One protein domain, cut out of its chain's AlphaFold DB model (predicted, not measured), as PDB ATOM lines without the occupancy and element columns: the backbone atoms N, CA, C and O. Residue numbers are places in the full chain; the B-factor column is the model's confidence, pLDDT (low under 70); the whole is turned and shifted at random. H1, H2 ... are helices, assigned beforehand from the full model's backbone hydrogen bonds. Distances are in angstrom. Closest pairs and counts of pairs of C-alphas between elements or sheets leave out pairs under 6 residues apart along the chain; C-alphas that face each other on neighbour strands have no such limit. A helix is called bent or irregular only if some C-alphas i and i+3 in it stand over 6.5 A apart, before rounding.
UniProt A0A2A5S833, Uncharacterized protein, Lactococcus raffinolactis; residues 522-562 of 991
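This is residues 522 to 562 of the 991 residues of an uncharacterized protein of Lactococcus raffinolactis (UniProt A0A2A5S833). The printed part is a thin, straggling rod of two helices set end to end, H1 and then H2, with a small kinked joint at residues 542 to 544 and no folding back of one helix on the other. It has no core: both helices run on along the long axis of the rod. There are 41 residues printed, with two named helices in the order H1, H2 and no named strand, and the class is all helix. The whole is extended, with a radius of gyration of the C-alphas of 18.1 A, and the C-alphas span 60 by 9 by 7 A.

From the first printed residue, H1 takes residues 522 to 541, and after a tight link of 3 residues H2 takes residues 545 to 562. H1 and H2 are apart, with no C-alpha of the one within 8 A of the other. Their N-to-C directions are (0.54, -0.84, 0.10) for H1 and (0.26, -0.96, 0.11) for H2. Residues 522 to 562 stand free, of which 522 to 541 belong to H1 and 545 to 562 belong to H2. In H1 and H2 every O i to N i+4 pair is within hydrogen-bond range, and neither helix is bent.

H1, residues 522 to 541, measures 28.4 A from the C-alpha of Thr 522 at (-13.471, 61.704, 14.444) to that of Leu 541 at (0.146, 37.495, 20.204). H2, residues 545 to 562, measures 25.3 A from its first to its last C-alpha and ends at C-alpha 562, at (10.102, 7.662, 24.556).

The two C-alphas farthest apart are those of Thr 522 and Leu 562, 59.8 A. The printed part has no cut, and its one link is tight. The mean pLDDT of the printed part is 82.8, and residues 540 to 544, of which 540 to 541 belong to H1, are under 70.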
ATOM      1  N   THR A 522     -14.848  61.731  13.923       85.81
ATOM      2  CA  THR A 522     -13.471  61.704  14.444       85.81
ATOM      3  C   THR A 522     -13.340  60.713  15.603       85.81
ATOM      4  O   THR A 522     -12.448  59.871  15.590       85.81
ATOM      5  N   GLY A 523     -14.275  60.719  16.559       88.50
ATOM      6  CA  GLY A 523     -14.290  59.767  17.673       88.50
ATOM      7  C   GLY A 523     -14.500  58.314  17.231       88.50
ATOM      8  O   GLY A 523     -13.824  57.415  17.737       88.50
ATOM      9  N   LYS A 524     -15.390  58.067  16.257       88.75
ATOM     10  CA  LYS A 524     -15.584  56.731  15.663       88.75
ATOM     11  C   LYS A 524     -14.322  56.246  14.948       88.75
ATOM     12  O   LYS A 524     -13.958  55.087  15.122       88.75
ATOM     13  N   VAL A 525     -13.647  57.121  14.199       87.56
ATOM     14  CA  VAL A 525     -12.385  56.813  13.508       87.56
ATOM     15  C   VAL A 525     -11.280  56.510  14.516       87.56
ATOM     16  O   VAL A 525     -10.697  55.436  14.430       87.56
ATOM     17  N   SER A 526     -11.072  57.342  15.539       88.31
ATOM     18  CA  SER A 526     -10.070  57.067  16.581       88.31
ATOM     19  C   SER A 526     -10.355  55.774  17.356       88.31
ATOM     20  O   SER A 526      -9.436  55.031  17.699       88.31
ATOM     21  N   THR A 527     -11.631  55.457  17.602       89.19
ATOM     22  CA  THR A 527     -12.025  54.185  18.234       89.19
ATOM     23  C   THR A 527     -11.719  52.997  17.320       89.19
ATOM     24  O   THR A 527     -11.178  51.990  17.779       89.19
ATOM     25  N   ALA A 528     -12.034  53.111  16.026       83.56
ATOM     26  CA  ALA A 528     -11.728  52.085  15.038       83.56
ATOM     27  C   ALA A 528     -10.210  51.886  14.880       83.56
ATOM     28  O   ALA A 528      -9.750  50.747  14.883       83.56
ATOM     29  N   GLU A 529      -9.423  52.962  14.832       88.94
ATOM     30  CA  GLU A 529      -7.955  52.917  14.800       88.94
ATOM     31  C   GLU A 529      -7.378  52.221  16.042       88.94
ATOM     32  O   GLU A 529      -6.499  51.360  15.925       88.94
ATOM     33  N   GLY A 530      -7.909  52.519  17.233       90.50
ATOM     34  CA  GLY A 530      -7.532  51.838  18.474       90.50
ATOM     35  C   GLY A 530      -7.883  50.346  18.470       90.50
ATOM     36  O   GLY A 530      -7.062  49.510  18.866       90.50
ATOM     37  N   ALA A 531      -9.070  49.985  17.972       87.62
ATOM     38  CA  ALA A 531      -9.499  48.593  17.844       87.62
ATOM     39  C   ALA A 531      -8.644  47.823  16.827       87.62
ATOM     40  O   ALA A 531      -8.198  46.719  17.131       87.62
ATOM     41  N   ILE A 532      -8.344  48.417  15.667       85.50
ATOM     42  CA  ILE A 532      -7.472  47.830  14.637       85.50
ATOM     43  C   ILE A 532      -6.053  47.635  15.181       85.50
ATOM     44  O   ILE A 532      -5.474  46.567  14.993       85.50
ATOM     45  N   THR A 533      -5.512  48.609  15.916       84.50
ATOM     46  CA  THR A 533      -4.191  48.500  16.562       84.50
ATOM     47  C   THR A 533      -4.169  47.381  17.608       84.50
ATOM     48  O   THR A 533      -3.234  46.579  17.652       84.50
ATOM     49  N   THR A 534      -5.227  47.273  18.416       83.19
ATOM     50  CA  THR A 534      -5.373  46.208  19.418       83.19
ATOM     51  C   THR A 534      -5.519  44.839  18.759       83.19
ATOM     52  O   THR A 534      -4.858  43.892  19.176       83.19
ATOM     53  N   MET A 535      -6.329  44.730  17.704       81.94
ATOM     54  CA  MET A 535      -6.479  43.507  16.914       81.94
ATOM     55  C   MET A 535      -5.160  43.112  16.253       81.94
ATOM     56  O   MET A 535      -4.792  41.945  16.320       81.94
ATOM     57  N   ALA A 536      -4.407  44.057  15.683       75.56
ATOM     58  CA  ALA A 536      -3.074  43.803  15.137       75.56
ATOM     59  C   ALA A 536      -2.106  43.299  16.224       75.56
ATOM     60  O   ALA A 536      -1.361  42.346  15.993       75.56
ATOM     61  N   GLY A 537      -2.169  43.869  17.434       77.69
ATOM     62  CA  GLY A 537      -1.436  43.383  18.606       77.69
ATOM     63  C   GLY A 537      -1.853  41.972  19.033       77.69
ATOM     64  O   GLY A 537      -1.001  41.114  19.236       77.69
ATOM     65  N   GLN A 538      -3.152  41.682  19.104       76.81
ATOM     66  CA  GLN A 538      -3.681  40.358  19.448       76.81
ATOM     67  C   GLN A 538      -3.370  39.302  18.380       76.81
ATOM     68  O   GLN A 538      -3.057  38.168  18.724       76.81
ATOM     69  N   ILE A 539      -3.409  39.662  17.094       73.62
ATOM     70  CA  ILE A 539      -3.005  38.796  15.975       73.62
ATOM     71  C   ILE A 539      -1.511  38.467  16.083       73.62
ATOM     72  O   ILE A 539      -1.134  37.315  15.888       73.62
ATOM     73  N   LYS A 540      -0.679  39.436  16.488       68.19
ATOM     74  CA  LYS A 540       0.748  39.223  16.777       68.19
ATOM     75  C   LYS A 540       0.992  38.322  18.000       68.19
ATOM     76  O   LYS A 540       2.013  37.647  18.046       68.19
ATOM     77  N   LEU A 541       0.064  38.287  18.962       60.53
ATOM     78  CA  LEU A 541       0.146  37.495  20.204       60.53
ATOM     79  C   LEU A 541      -0.557  36.124  20.126       60.53
ATOM     80  O   LEU A 541      -0.399  35.304  21.027       60.53
ATOM     81  N   LYS A 542      -1.334  35.838  19.071       66.62
ATOM     82  CA  LYS A 542      -2.121  34.590  18.945       66.62
ATOM     83  C   LYS A 542      -1.269  33.337  18.695       66.62
ATOM     84  O   LYS A 542      -1.787  32.226  18.761       66.62
ATOM     85  N   ALA A 543       0.029  33.524  18.466       60.94
ATOM     86  CA  ALA A 543       1.070  32.522  18.640       60.94
ATOM     87  C   ALA A 543       2.234  33.178  19.397       60.94
ATOM     88  O   ALA A 543       3.229  33.575  18.795       60.94
ATOM     89  N   ASN A 544       2.100  33.375  20.712       64.19
ATOM     90  CA  ASN A 544       3.241  33.809  21.512       64.19
ATOM     91  C   ASN A 544       4.361  32.783  21.338       64.19
ATOM     92  O   ASN A 544       4.170  31.605  21.640       64.19
ATOM     93  N   GLN A 545       5.524  33.242  20.866       70.44
ATOM     94  CA  GLN A 545       6.719  32.415  20.679       70.44
ATOM     95  C   GLN A 545       6.985  31.565  21.929       70.44
ATOM     96  O   GLN A 545       7.287  30.394  21.809       70.44
ATOM     97  N   THR A 546       6.720  32.101  23.124       73.81
ATOM     98  CA  THR A 546       6.841  31.391  24.403       73.81
ATOM     99  C   THR A 546       5.932  30.164  24.539       73.81
ATOM    100  O   THR A 546       6.384  29.145  25.057       73.81
ATOM    101  N   ASP A 547       4.677  30.217  24.084       78.94
ATOM    102  CA  ASP A 547       3.762  29.067  24.149       78.94
ATOM    103  C   ASP A 547       4.159  28.006  23.115       78.94
ATOM    104  O   ASP A 547       4.166  26.810  23.416       78.94
ATOM    105  N   VAL A 548       4.570  28.449  21.921       79.19
ATOM    106  CA  VAL A 548       5.102  27.582  20.859       79.19
ATOM    107  C   VAL A 548       6.416  26.928  21.297       79.19
ATOM    108  O   VAL A 548       6.576  25.721  21.129       79.19
ATOM    109  N   ASP A 549       7.313  27.672  21.938       81.94
ATOM    110  CA  ASP A 549       8.579  27.188  22.495       81.94
ATOM    111  C   ASP A 549       8.335  26.223  23.656       81.94
ATOM    112  O   ASP A 549       8.987  25.185  23.755       81.94
ATOM    113  N   THR A 550       7.353  26.514  24.515       86.06
ATOM    114  CA  THR A 550       6.971  25.637  25.630       86.06
ATOM    115  C   THR A 550       6.412  24.313  25.118       86.06
ATOM    116  O   THR A 550       6.770  23.252  25.636       86.06
ATOM    117  N   ILE A 551       5.543  24.348  24.104       85.31
ATOM    118  CA  ILE A 551       5.005  23.138  23.470       85.31
ATOM    119  C   ILE A 551       6.125  22.371  22.762       85.31
ATOM    120  O   ILE A 551       6.247  21.167  22.974       85.31
ATOM    121  N   THR A 552       6.981  23.058  22.003       87.06
ATOM    122  CA  THR A 552       8.130  22.453  21.311       87.06
ATOM    123  C   THR A 552       9.072  21.772  22.306       87.06
ATOM    124  O   THR A 552       9.412  20.604  22.132       87.06
ATOM    125  N   GLY A 553       9.406  22.431  23.420       91.62
ATOM    126  CA  GLY A 553      10.234  21.856  24.482       91.62
ATOM    127  C   GLY A 553       9.594  20.646  25.170       91.62
ATOM    128  O   GLY A 553      10.269  19.642  25.406       91.62
ATOM    129  N   LYS A 554       8.281  20.689  25.450       90.56
ATOM    130  CA  LYS A 554       7.541  19.534  25.994       90.56
ATOM    131  C   LYS A 554       7.531  18.352  25.023       90.56
ATOM    132  O   LYS A 554       7.687  17.214  25.467       90.56
ATOM    133  N   VAL A 555       7.372  18.608  23.723       92.38
ATOM    134  CA  VAL A 555       7.420  17.575  22.676       92.38
ATOM    135  C   VAL A 555       8.808  16.938  22.622       92.38
ATOM    136  O   VAL A 555       8.899  15.722  22.762       92.38
ATOM    137  N   SER A 556       9.886  17.725  22.569       91.06
ATOM    138  CA  SER A 556      11.256  17.189  22.539       91.06
ATOM    139  C   SER A 556      11.633  16.394  23.798       91.06
ATOM    140  O   SER A 556      12.301  15.359  23.716       91.06
ATOM    141  N   ALA A 557      11.183  16.826  24.983       90.38
ATOM    142  CA  ALA A 557      11.393  16.079  26.228       90.38
ATOM    143  C   ALA A 557      10.612  14.751  26.249       90.38
ATOM    144  O   ALA A 557      11.100  13.738  26.764       90.38
ATOM    145  N   THR A 558       9.413  14.745  25.662       89.81
ATOM    146  CA  THR A 558       8.590  13.538  25.515       89.81
ATOM    147  C   THR A 558       9.218  12.570  24.513       89.81
ATOM    148  O   THR A 558       9.351  11.391  24.833       89.81
ATOM    149  N   GLU A 559       9.692  13.052  23.360       93.19
ATOM    150  CA  GLU A 559      10.441  12.247  22.381       93.19
ATOM    151  C   GLU A 559      11.682  11.601  23.005       93.19
ATOM    152  O   GLU A 559      11.900  10.399  22.857       93.19
ATOM    153  N   SER A 560      12.449  12.365  23.786       90.31
ATOM    154  CA  SER A 560      13.623  11.845  24.501       90.31
ATOM    155  C   SER A 560      13.244  10.760  25.517       90.31
ATOM    156  O   SER A 560      13.912   9.732  25.632       90.31
ATOM    157  N   SER A 561      12.142  10.960  26.247       91.62
ATOM    158  CA  SER A 561      11.644   9.976  27.218       91.62
ATOM    159  C   SER A 561      11.175   8.687  26.540       91.62
ATOM    160  O   SER A 561      11.450   7.601  27.054       91.62
ATOM    161  N   LEU A 562      10.525   8.800  25.376       91.56
ATOM    162  CA  LEU A 562      10.102   7.662  24.556       91.56
ATOM    163  C   LEU A 562      11.304   6.876  24.017       91.56
ATOM    164  O   LEU A 562      11.305   5.654  24.123       91.56
TER     165      LEU A 562